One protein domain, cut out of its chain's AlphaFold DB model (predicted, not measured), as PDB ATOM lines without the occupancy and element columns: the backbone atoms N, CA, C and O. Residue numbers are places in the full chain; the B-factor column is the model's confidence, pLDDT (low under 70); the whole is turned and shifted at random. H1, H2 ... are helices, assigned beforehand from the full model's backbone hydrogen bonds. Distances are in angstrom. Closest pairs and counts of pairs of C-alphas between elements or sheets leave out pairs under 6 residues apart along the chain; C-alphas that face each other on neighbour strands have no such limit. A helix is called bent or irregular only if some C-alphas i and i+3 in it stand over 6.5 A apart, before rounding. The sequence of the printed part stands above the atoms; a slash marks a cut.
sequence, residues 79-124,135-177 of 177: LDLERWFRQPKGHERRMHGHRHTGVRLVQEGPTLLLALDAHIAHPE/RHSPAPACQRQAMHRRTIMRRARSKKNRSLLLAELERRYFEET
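This is residues 79 to 124 and 135 to 177 of the 177 residues of an uncharacterized protein of Candidatus Acidoferrum panamensis (UniProt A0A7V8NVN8). Four helices form an open, elongated zigzag in which each meets only its chain neighbours: H1 crosses the sharply kinked H2 steeply and meets it with residue 88 alone, H3 packs on H2 near its kink, and H3 and H4 make a V at the far end. Residues 118 to 124 and 167 to 177 stick out. The printed part has 89 residues, with helices H1, H2, H3, H4 in that order and no named strand: all helix. It is only just loose, close to extended, with a radius of gyration of the C-alphas of 17.7 A and spans of 52 by 31 by 26 A.

H2, residues 103 to 121, is 25.8 A long from C-alpha 103 at (242.832, 252.457, 217.619). It is irregular, C-alphas 107 and 110 being 7.8 A apart, with a kink of 91 degrees near residue 110. H1, residues 79 to 96, is 25.2 A long. H3, residues 141 to 157, is 24.3 A long. H4, residues 162 to 176, is 21.1 A long and ends at (238.439, 231.502, 240.151).

H2 touches H3 with residues 106 to 111 alone, closest at the C-alphas of Gln 107 and Ala 146, 5.2 A, opposite ways at a shallow tilt of 34 degrees, only just short of steep. H1 only just touches H2, with 3 pairs of C-alphas within 8 A, the closest those of Pro 88 and Leu 113, 6.8 A. H3 touches H4 at Ala 156 and Arg 162, whose C-alphas are the closest, 4.8 A, at a steep tilt of 49 degrees. H1 and H4 are apart. Every O i to N i+4 pair is within hydrogen-bond range in H3 and H4, 12 of 14 in H1 and 9 of 15 in H2.

The C-alphas farthest apart, of Glu 124 and Phe 174, are 53.4 A apart. Residues 125 to 134 are not printed, and the gap is 19.8 A. No link printed whole is long. Confidence is under 70 at residues 99 to 102, 120 and 177.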
ATOM      1  N   LEU A  79     264.665 258.995 214.713       72.56
ATOM      2  CA  LEU A  79     264.148 259.553 213.463       72.56
ATOM      3  C   LEU A  79     263.723 258.442 212.491       72.56
ATOM      4  O   LEU A  79     262.664 258.542 211.867       72.56
ATOM      5  N   ASP A  80     264.510 257.381 212.379       72.38
ATOM      6  CA  ASP A  80     264.209 256.183 211.611       72.38
ATOM      7  C   ASP A  80     263.037 255.433 212.235       72.38
ATOM      8  O   ASP A  80     262.128 255.022 211.516       72.38
ATOM      9  N   LEU A  81     262.964 255.363 213.568       76.00
ATOM     10  CA  LEU A  81     261.808 254.803 214.266       76.00
ATOM     11  C   LEU A  81     260.535 255.602 213.945       76.00
ATOM     12  O   LEU A  81     259.484 255.043 213.614       76.00
ATOM     13  N   GLU A  82     260.620 256.932 213.976       75.75
ATOM     14  CA  GLU A  82     259.523 257.814 213.587       75.75
ATOM     15  C   GLU A  82     259.118 257.638 212.121       75.75
ATOM     16  O   GLU A  82     257.921 257.661 211.816       75.75
ATOM     17  N   ARG A  83     260.084 257.463 211.210       73.50
ATOM     18  CA  ARG A  83     259.840 257.170 209.787       73.50
ATOM     19  C   ARG A  83     259.169 255.813 209.612       73.50
ATOM     20  O   ARG A  83     258.195 255.737 208.861       73.50
ATOM     21  N   TRP A  84     259.603 254.800 210.351       71.81
ATOM     22  CA  TRP A  84     259.027 253.461 210.317       71.81
ATOM     23  C   TRP A  84     257.561 253.481 210.763       71.81
ATOM     24  O   TRP A  84     256.680 252.987 210.063       71.81
ATOM     25  N   PHE A  85     257.237 254.216 211.834       73.12
ATOM     26  CA  PHE A  85     255.846 254.422 212.257       73.12
ATOM     27  C   PHE A  85     255.052 255.413 211.392       73.12
ATOM     28  O   PHE A  85     253.817 255.459 211.487       73.12
ATOM     29  N   ARG A  86     255.703 256.232 210.557       77.12
ATOM     30  CA  ARG A  86     255.034 257.237 209.714       77.12
ATOM     31  C   ARG A  86     254.145 256.589 208.664       77.12
ATOM     32  O   ARG A  86     253.024 257.060 208.471       77.12
ATOM     33  N   GLN A  87     254.622 255.533 208.007       72.44
ATOM     34  CA  GLN A  87     253.885 254.845 206.943       72.44
ATOM     35  C   GLN A  87     252.583 254.208 207.469       72.44
ATOM     36  O   GLN A  87     251.512 254.582 206.976       72.44
ATOM     37  N   PRO A  88     252.600 253.390 208.544       73.25
ATOM     38  CA  PRO A  88     251.382 252.876 209.170       73.25
ATOM     39  C   PRO A  88     250.411 253.968 209.621       73.25
ATOM     40  O   PRO A  88     249.209 253.881 209.364       73.25
ATOM     41  N   LYS A  89     250.916 255.045 210.241       75.19
ATOM     42  CA  LYS A  89     250.084 256.189 210.657       75.19
ATOM     43  C   LYS A  89     249.454 256.905 209.459       75.19
ATOM     44  O   LYS A  89     248.301 257.326 209.536       75.19
ATOM     45  N   GLY A  90     250.196 257.064 208.365       76.19
ATOM     46  CA  GLY A  90     249.712 257.658 207.120       76.19
ATOM     47  C   GLY A  90     248.641 256.805 206.444       76.19
ATOM     48  O   GLY A  90     247.621 257.337 206.012       76.19
ATOM     49  N   HIS A  91     248.835 255.487 206.404       74.38
ATOM     50  CA  HIS A  91     247.866 254.545 205.850       74.38
ATOM     51  C   HIS A  91     246.545 254.556 206.644       74.38
ATOM     52  O   HIS A  91     245.479 254.748 206.059       74.38
ATOM     53  N   GLU A  92     246.608 254.492 207.979       74.56
ATOM     54  CA  GLU A  92     245.432 254.625 208.858       74.56
ATOM     55  C   GLU A  92     244.682 255.955 208.654       74.56
ATOM     56  O   GLU A  92     243.452 255.970 208.575       74.56
ATOM     57  N   ARG A  93     245.409 257.072 208.500       78.50
ATOM     58  CA  ARG A  93     244.820 258.391 208.204       78.50
ATOM     59  C   ARG A  93     244.057 258.413 206.884       78.50
ATOM     60  O   ARG A  93     242.997 259.025 206.827       78.50
ATOM     61  N   ARG A  94     244.581 257.774 205.833       78.94
ATOM     62  CA  ARG A  94     243.920 257.726 204.517       78.94
ATOM     63  C   ARG A  94     242.660 256.862 204.536       78.94
ATOM     64  O   ARG A  94     241.687 257.236 203.898       78.94
ATOM     65  N   MET A  95     242.667 255.753 205.277       72.50
ATOM     66  CA  MET A  95     241.495 254.876 205.388       72.50
ATOM     67  C   MET A  95     240.362 255.490 206.218       72.50
ATOM     68  O   MET A  95     239.206 255.394 205.825       72.50
ATOM     69  N   HIS A  96     240.681 256.114 207.358       71.19
ATOM     70  CA  HIS A  96     239.666 256.529 208.342       71.19
ATOM     71  C   HIS A  96     239.484 258.048 208.469       71.19
ATOM     72  O   HIS A  96     238.605 258.500 209.196       71.19
ATOM     73  N   GLY A  97     240.332 258.862 207.830       74.88
ATOM     74  CA  GLY A  97     240.284 260.330 207.906       74.88
ATOM     75  C   GLY A  97     240.710 260.929 209.257       74.88
ATOM     76  O   GLY A  97     240.624 262.138 209.466       74.88
ATOM     77  N   HIS A  98     241.175 260.110 210.204       72.00
ATOM     78  CA  HIS A  98     241.481 260.530 211.571       72.00
ATOM     79  C   HIS A  98     242.966 260.856 211.785       72.00
ATOM     80  O   HIS A  98     243.841 260.053 211.487       72.00
ATOM     81  N   ARG A  99     243.270 262.024 212.379       64.19
ATOM     82  CA  ARG A  99     244.647 262.531 212.590       64.19
ATOM     83  C   ARG A  99     245.466 261.764 213.648       64.19
ATOM     84  O   ARG A  99     246.697 261.835 213.629       64.19
ATOM     85  N   HIS A 100     244.810 261.052 214.561       63.47
ATOM     86  CA  HIS A 100     245.435 260.316 215.663       63.47
ATOM     87  C   HIS A 100     245.847 258.905 215.227       63.47
ATOM     88  O   HIS A 100     245.231 258.335 214.331       63.47
ATOM     89  N   THR A 101     246.899 258.350 215.848       61.34
ATOM     90  CA  THR A 101     247.300 256.948 215.656       61.34
ATOM     91  C   THR A 101     246.071 256.069 215.882       61.34
ATOM     92  O   THR A 101     245.510 256.075 216.979       61.34
ATOM     93  N   GLY A 102     245.600 255.397 214.829       68.88
ATOM     94  CA  GLY A 102     244.327 254.688 214.855       68.88
ATOM     95  C   GLY A 102     244.282 253.655 215.980       68.88
ATOM     96  O   GLY A 102     245.273 252.983 216.265       68.88
ATOM     97  N   VAL A 103     243.111 253.493 216.601       76.62
ATOM     98  CA  VAL A 103     242.832 252.457 217.619       76.62
ATOM     99  C   VAL A 103     243.246 251.056 217.138       76.62
ATOM    100  O   VAL A 103     243.590 250.197 217.950       76.62
ATOM    101  N   ARG A 104     243.250 250.845 215.817       79.69
ATOM    102  CA  ARG A 104     243.729 249.631 215.158       79.69
ATOM    103  C   ARG A 104     245.214 249.386 215.369       79.69
ATOM    104  O   ARG A 104     245.561 248.270 215.707       79.69
ATOM    105  N   LEU A 105     246.082 250.395 215.285       79.88
ATOM    106  CA  LEU A 105     247.517 250.180 215.498       79.88
ATOM    107  C   LEU A 105     247.814 249.673 216.918       79.88
ATOM    108  O   LEU A 105     248.670 248.824 217.108       79.88
ATOM    109  N   VAL A 106     247.066 250.137 217.919       81.00
ATOM    110  CA  VAL A 106     247.239 249.685 219.313       81.00
ATOM    111  C   VAL A 106     246.754 248.246 219.519       81.00
ATOM    112  O   VAL A 106     247.256 247.533 220.381       81.00
ATOM    113  N   GLN A 107     245.749 247.812 218.760       85.50
ATOM    114  CA  GLN A 107     245.094 246.518 218.971       85.50
ATOM    115  C   GLN A 107     245.617 245.433 218.046       85.50
ATOM    116  O   GLN A 107     245.812 244.306 218.478       85.50
ATOM    117  N   GLU A 108     245.819 245.792 216.787       87.75
ATOM    118  CA  GLU A 108     246.202 244.934 215.671       87.75
ATOM    119  C   GLU A 108     247.666 245.149 215.270       87.75
ATOM    120  O   GLU A 108     248.169 244.404 214.438       87.75
ATOM    121  N   GLY A 109     248.361 246.130 215.861       84.00
ATOM    122  CA  GLY A 109     249.753 246.486 215.559       84.00
ATOM    123  C   GLY A 109     250.717 245.309 215.429       84.00
ATOM    124  O   GLY A 109     251.431 245.284 214.432       84.00
ATOM    125  N   PRO A 110     250.706 244.315 216.342       85.56
ATOM    126  CA  PRO A 110     251.588 243.152 216.245       85.56
ATOM    127  C   PRO A 110     251.506 242.389 214.918       85.56
ATOM    128  O   PRO A 110     252.501 241.812 214.502       85.56
ATOM    129  N   THR A 111     250.352 242.391 214.245       86.25
ATOM    130  CA  THR A 111     250.203 241.796 212.903       86.25
ATOM    131  C   THR A 111     250.228 242.866 211.811       86.25
ATOM    132  O   THR A 111     250.870 242.695 210.780       86.25
ATOM    133  N   LEU A 112     249.535 243.987 212.030       81.88
ATOM    134  CA  LEU A 112     249.348 245.052 211.044       81.88
ATOM    135  C   LEU A 112     250.671 245.705 210.639       81.88
ATOM    136  O   LEU A 112     250.857 245.991 209.463       81.88
ATOM    137  N   LEU A 113     251.575 245.946 211.591       79.81
ATOM    138  CA  LEU A 113     252.875 246.547 211.295       79.81
ATOM    139  C   LEU A 113     253.708 245.634 210.402       79.81
ATOM    140  O   LEU A 113     254.171 246.090 209.367       79.81
ATOM    141  N   LEU A 114     253.806 244.350 210.751       79.31
ATOM    142  CA  LEU A 114     254.547 243.363 209.963       79.31
ATOM    143  C   LEU A 114     253.959 243.197 208.557       79.31
ATOM    144  O   LEU A 114     254.701 243.087 207.591       79.31
ATOM    145  N   ALA A 115     252.631 243.231 208.418       80.00
ATOM    146  CA  ALA A 115     251.980 243.168 207.110       80.00
ATOM    147  C   ALA A 115     252.253 244.416 206.251       80.00
ATOM    148  O   ALA A 115     252.457 244.308 205.045       80.00
ATOM    149  N   LEU A 116     252.265 245.606 206.861       75.88
ATOM    150  CA  LEU A 116     252.607 246.849 206.165       75.88
ATOM    151  C   LEU A 116     254.090 246.905 205.782       75.88
ATOM    152  O   LEU A 116     254.417 247.451 204.734       75.88
ATOM    153  N   ASP A 117     254.957 246.334 206.612       74.69
ATOM    154  CA  ASP A 117     256.393 246.226 206.360       74.69
ATOM    155  C   ASP A 117     256.697 245.203 205.257       74.69
ATOM    156  O   ASP A 117     257.509 245.457 204.374       74.69
ATOM    157  N   ALA A 118     255.953 244.093 205.209       77.44
ATOM    158  CA  ALA A 118     256.092 243.082 204.162       77.44
ATOM    159  C   ALA A 118     255.867 243.651 202.748       77.44
ATOM    160  O   ALA A 118     256.483 243.176 201.800       77.44
ATOM    161  N   HIS A 119     255.060 244.707 202.596       74.19
ATOM    162  CA  HIS A 119     254.905 245.413 201.317       74.19
ATOM    163  C   HIS A 119     256.161 246.172 200.860       74.19
ATOM    164  O   HIS A 119     256.272 246.493 199.680       74.19
ATOM    165  N   ILE A 120     257.108 246.466 201.758       69.19
ATOM    166  CA  ILE A 120     258.405 247.057 201.394       69.19
ATOM    167  C   ILE A 120     259.252 246.020 200.647       69.19
ATOM    168  O   ILE A 120     259.842 246.337 199.618       69.19
ATOM    169  N   ALA A 121     259.271 244.778 201.136       72.69
ATOM    170  CA  ALA A 121     259.990 243.667 200.512       72.69
ATOM    171  C   ALA A 121     259.199 242.986 199.374       72.69
ATOM    172  O   ALA A 121     259.787 242.296 198.544       72.69
ATOM    173  N   HIS A 122     257.877 243.185 199.321       77.94
ATOM    174  CA  HIS A 122     256.971 242.634 198.315       77.94
ATOM    175  C   HIS A 122     256.154 243.763 197.651       77.94
ATOM    176  O   HIS A 122     255.013 244.024 198.053       77.94
ATOM    177  N   PRO A 123     256.727 244.461 196.649       78.44
ATOM    178  CA  PRO A 123     256.113 245.650 196.051       78.44
ATOM    179  C   PRO A 123     254.848 245.336 195.239       78.44
ATOM    180  O   PRO A 123     253.979 246.195 195.096       78.44
ATOM    181  N   GLU A 124     254.725 244.109 194.731       87.00
ATOM    182  CA  GLU A 124     253.529 243.645 194.032       87.00
ATOM    183  C   GLU A 124     252.394 243.303 195.015       87.00
ATOM    184  O   GLU A 124     252.648 242.957 196.174       87.00
ATOM    185  N   ARG A 135     246.704 230.956 206.558       89.25
ATOM    186  CA  ARG A 135     245.243 231.013 206.788       89.25
ATOM    187  C   ARG A 135     244.780 230.544 208.177       89.25
ATOM    188  O   ARG A 135     243.686 230.890 208.611       89.25
ATOM    189  N   HIS A 136     245.581 229.720 208.853       91.94
ATOM    190  CA  HIS A 136     245.296 229.206 210.197       91.94
ATOM    191  C   HIS A 136     246.232 229.779 211.266       91.94
ATOM    192  O   HIS A 136     246.133 229.390 212.429       91.94
ATOM    193  N   SER A 137     247.123 230.701 210.896       89.56
ATOM    194  CA  SER A 137     248.039 231.329 211.840       89.56
ATOM    195  C   SER A 137     247.257 232.255 212.774       89.56
ATOM    196  O   SER A 137     246.615 233.204 212.315       89.56
ATOM    197  N   PRO A 138     247.267 232.004 214.094       89.62
ATOM    198  CA  PRO A 138     246.550 232.855 215.024       89.62
ATOM    199  C   PRO A 138     247.270 234.198 215.164       89.62
ATOM    200  O   PRO A 138     248.498 234.254 215.224       89.62
ATOM    201  N   ALA A 139     246.505 235.280 215.325       88.81
ATOM    202  CA  ALA A 139     247.077 236.570 215.704       88.81
ATOM    203  C   ALA A 139     247.877 236.438 217.015       88.81
ATOM    204  O   ALA A 139     247.455 235.662 217.878       88.81
ATOM    205  N   PRO A 140     248.962 237.202 217.233       90.38
ATOM    206  CA  PRO A 140     249.775 237.120 218.446       90.38
ATOM    207  C   PRO A 140     248.959 237.248 219.740       90.38
ATOM    208  O   PRO A 140     247.946 237.951 219.796       90.38
ATOM    209  N   ALA A 141     249.406 236.589 220.815       89.81
ATOM    210  CA  ALA A 141     248.683 236.576 222.090       89.81
ATOM    211  C   ALA A 141     248.420 237.992 222.634       89.81
ATOM    212  O   ALA A 141     247.307 238.282 223.072       89.81
ATOM    213  N   CYS A 142     249.403 238.890 222.530       85.88
ATOM    214  CA  CYS A 142     249.277 240.291 222.932       85.88
ATOM    215  C   CYS A 142     248.158 241.026 222.171       85.88
ATOM    216  O   CYS A 142     247.352 241.722 222.793       85.88
ATOM    217  N   GLN A 143     248.034 240.803 220.859       92.38
ATOM    218  CA  GLN A 143     246.956 241.351 220.031       92.38
ATOM    219  C   GLN A 143     245.593 240.786 220.440       92.38
ATOM    220  O   GLN A 143     244.655 241.550 220.675       92.38
ATOM    221  N   ARG A 144     245.472 239.461 220.611       92.94
ATOM    222  CA  ARG A 144     244.212 238.844 221.070       92.94
ATOM    223  C   ARG A 144     243.768 239.414 222.420       92.94
ATOM    224  O   ARG A 144     242.600 239.761 222.593       92.94
ATOM    225  N   GLN A 145     244.704 239.583 223.354       91.12
ATOM    226  CA  GLN A 145     244.431 240.202 224.649       91.12
ATOM    227  C   GLN A 145     244.032 241.681 224.516       91.12
ATOM    228  O   GLN A 145     243.093 242.118 225.180       91.12
ATOM    229  N   ALA A 146     244.692 242.463 223.656       89.94
ATOM    230  CA  ALA A 146     244.333 243.862 223.410       89.94
ATOM    231  C   ALA A 146     242.910 243.997 222.833       89.94
ATOM    232  O   ALA A 146     242.114 244.815 223.307       89.94
ATOM    233  N   MET A 147     242.548 243.143 221.873       91.56
ATOM    234  CA  MET A 147     241.193 243.067 221.318       91.56
ATOM    235  C   MET A 147     240.156 242.643 222.370       91.56
ATOM    236  O   MET A 147     239.057 243.209 222.432       91.56
ATOM    237  N   HIS A 148     240.507 241.693 223.240       90.75
ATOM    238  CA  HIS A 148     239.655 241.272 224.350       90.75
ATOM    239  C   HIS A 148     239.403 242.425 225.338       90.75
ATOM    240  O   HIS A 148     238.248 242.759 225.618       90.75
ATOM    241  N   ARG A 149     240.461 243.127 225.773       90.25
ATOM    242  CA  ARG A 149     240.360 244.321 226.634       90.25
ATOM    243  C   ARG A 149     239.487 245.401 225.996       90.25
ATOM    244  O   ARG A 149     238.607 245.940 226.666       90.25
ATOM    245  N   ARG A 150     239.638 245.676 224.690       89.38
ATOM    246  CA  ARG A 150     238.761 246.618 223.961       89.38
ATOM    247  C   ARG A 150     237.293 246.214 224.071       89.38
ATOM    248  O   ARG A 150     236.440 247.074 224.296       89.38
ATOM    249  N   THR A 151     236.996 244.929 223.892       90.06
ATOM    250  CA  THR A 151     235.630 244.400 223.972       90.06
ATOM    251  C   THR A 151     235.033 244.631 225.356       90.06
ATOM    252  O   THR A 151     233.932 245.181 225.452       90.06
ATOM    253  N   ILE A 152     235.782 244.314 226.419       87.88
ATOM    254  CA  ILE A 152     235.381 244.588 227.806       87.88
ATOM    255  C   ILE A 152     235.158 246.089 228.013       87.88
ATOM    256  O   ILE A 152     234.077 246.492 228.434       87.88
ATOM    257  N   MET A 153     236.119 246.939 227.642       87.81
ATOM    258  CA  MET A 153     236.005 248.393 227.816       87.81
ATOM    259  C   MET A 153     234.813 248.985 227.057       87.81
ATOM    260  O   MET A 153     234.158 249.908 227.539       87.81
ATOM    261  N   ARG A 154     234.489 248.459 225.870       88.06
ATOM    262  CA  ARG A 154     233.303 248.876 225.111       88.06
ATOM    263  C   ARG A 154     232.009 248.478 225.825       88.06
ATOM    264  O   ARG A 154     231.089 249.292 225.868       88.06
ATOM    265  N   ARG A 155     231.940 247.271 226.403       87.31
ATOM    266  CA  ARG A 155     230.801 246.832 227.232       87.31
ATOM    267  C   ARG A 155     230.679 247.690 228.495       87.31
ATOM    268  O   ARG A 155     229.583 248.145 228.793       87.31
ATOM    269  N   ALA A 156     231.795 248.004 229.154       87.88
ATOM    270  CA  ALA A 156     231.834 248.828 230.362       87.88
ATOM    271  C   ALA A 156     231.373 250.278 230.127       87.88
ATOM    272  O   ALA A 156     230.716 250.865 230.983       87.88
ATOM    273  N   ARG A 157     231.671 250.856 228.952       87.25
ATOM    274  CA  ARG A 157     231.186 252.193 228.558       87.25
ATOM    275  C   ARG A 157     229.690 252.232 228.231       87.25
ATOM    276  O   ARG A 157     229.096 253.307 228.233       87.25
ATOM    277  N   SER A 158     229.073 251.092 227.924       88.75
ATOM    278  CA  SER A 158     227.646 251.037 227.607       88.75
ATOM    279  C   SER A 158     226.814 251.122 228.881       88.75
ATOM    280  O   SER A 158     226.843 250.207 229.698       88.75
ATOM    281  N   LYS A 159     225.992 252.169 229.016       87.75
ATOM    282  CA  LYS A 159     225.061 252.308 230.151       87.75
ATOM    283  C   LYS A 159     224.117 251.104 230.298       87.75
ATOM    284  O   LYS A 159     223.789 250.739 231.417       87.75
ATOM    285  N   LYS A 160     223.734 250.465 229.184       88.69
ATOM    286  CA  LYS A 160     222.850 249.286 229.159       88.69
ATOM    287  C   LYS A 160     223.564 247.999 229.579       88.69
ATOM    288  O   LYS A 160     223.012 247.213 230.334       88.69
ATOM    289  N   ASN A 161     224.778 247.773 229.077       86.00
ATOM    290  CA  ASN A 161     225.469 246.491 229.258       86.00
ATOM    291  C   ASN A 161     226.401 246.470 230.477       86.00
ATOM    292  O   ASN A 161     226.941 245.415 230.802       86.00
ATOM    293  N   ARG A 162     226.613 247.619 231.131       90.19
ATOM    294  CA  ARG A 162     227.542 247.747 232.256       90.19
ATOM    295  C   ARG A 162     227.140 246.888 233.451       90.19
ATOM    296  O   ARG A 162     228.003 246.200 233.976       90.19
ATOM    297  N   SER A 163     225.871 246.894 233.859       90.38
ATOM    298  CA  SER A 163     225.401 246.085 234.998       90.38
ATOM    299  C   SER A 163     225.580 244.586 234.746       90.38
ATOM    300  O   SER A 163     226.106 243.881 235.599       90.38
ATOM    301  N   LEU A 164     225.237 244.119 233.542       92.19
ATOM    302  CA  LEU A 164     225.430 242.725 233.132       92.19
ATOM    303  C   LEU A 164     226.910 242.325 233.111       92.19
ATOM    304  O   LEU A 164     227.254 241.224 233.524       92.19
ATOM    305  N   LEU A 165     227.786 243.214 232.633       90.56
ATOM    306  CA  LEU A 165     229.227 242.974 232.645       90.56
ATOM    307  C   LEU A 165     229.771 242.874 234.076       90.56
ATOM    308  O   LEU A 165     230.595 242.008 234.331       90.56
ATOM    309  N   LEU A 166     229.339 243.750 234.988       92.12
ATOM    310  CA  LEU A 166     229.803 243.723 236.380       92.12
ATOM    311  C   LEU A 166     229.404 242.417 237.071       92.12
ATOM    312  O   LEU A 166     230.277 241.752 237.613       92.12
ATOM    313  N   ALA A 167     228.146 241.989 236.933       92.94
ATOM    314  CA  ALA A 167     227.687 240.712 237.482       92.94
ATOM    315  C   ALA A 167     228.460 239.506 236.906       92.94
ATOM    316  O   ALA A 167     228.790 238.568 237.627       92.94
ATOM    317  N   GLU A 168     228.787 239.529 235.606       93.62
ATOM    318  CA  GLU A 168     229.610 238.495 234.960       93.62
ATOM    319  C   GLU A 168     231.033 238.447 235.542       93.62
ATOM    320  O   GLU A 168     231.559 237.362 235.791       93.62
ATOM    321  N   LEU A 169     231.660 239.611 235.749       90.38
ATOM    322  CA  LEU A 169     233.018 239.712 236.290       90.38
ATOM    323  C   LEU A 169     233.077 239.334 237.774       90.38
ATOM    324  O   LEU A 169     234.000 238.630 238.169       90.38
ATOM    325  N   GLU A 170     232.091 239.757 238.569       94.12
ATOM    326  CA  GLU A 170     231.956 239.368 239.978       94.12
ATOM    327  C   GLU A 170     231.834 237.850 240.106       94.12
ATOM    328  O   GLU A 170     232.575 237.241 240.870       94.12
ATOM    329  N   ARG A 171     230.979 237.215 239.292       93.81
ATOM    330  CA  ARG A 171     230.842 235.754 239.297       93.81
ATOM    331  C   ARG A 171     232.159 235.046 238.969       93.81
ATOM    332  O   ARG A 171     232.529 234.128 239.687       93.81
ATOM    333  N   ARG A 172     232.881 235.486 237.929       91.00
ATOM    334  CA  ARG A 172     234.188 234.894 237.576       91.00
ATOM    335  C   ARG A 172     235.199 235.011 238.707       91.00
ATOM    336  O   ARG A 172     235.897 234.047 238.979       91.00
ATOM    337  N   TYR A 173     235.251 236.165 239.369       90.62
ATOM    338  CA  TYR A 173     236.142 236.366 240.507       90.62
ATOM    339  C   TYR A 173     235.859 235.346 241.619       90.62
ATOM    340  O   TYR A 173     236.786 234.732 242.128       90.62
ATOM    341  N   PHE A 174     234.586 235.100 241.940       90.94
ATOM    342  CA  PHE A 174     234.206 234.099 242.942       90.94
ATOM    343  C   PHE A 174     234.389 232.639 242.492       90.94
ATOM    344  O   PHE A 174     234.488 231.773 243.349       90.94
ATOM    345  N   GLU A 175     234.406 232.349 241.187       88.69
ATOM    346  CA  GLU A 175     234.623 230.997 240.637       88.69
ATOM    347  C   GLU A 175     236.116 230.648 240.461       88.69
ATOM    348  O   GLU A 175     236.470 229.473 240.428       88.69
ATOM    349  N   GLU A 176     236.984 231.655 240.320       76.12
ATOM    350  CA  GLU A 176     238.439 231.502 240.151       76.12
ATOM    351  C   GLU A 176     239.225 231.612 241.478       76.12
ATOM    352  O   GLU A 176     240.445 231.435 241.466       76.12
ATOM    353  N   THR A 177     238.544 231.881 242.603       53.47
ATOM    354  CA  THR A 177     239.115 231.859 243.968       53.47
ATOM    355  C   THR A 177     238.729 230.576 244.695       53.47
ATOM    356  O   THR A 177     239.598 230.018 245.399       53.47
TER     357      THR A 177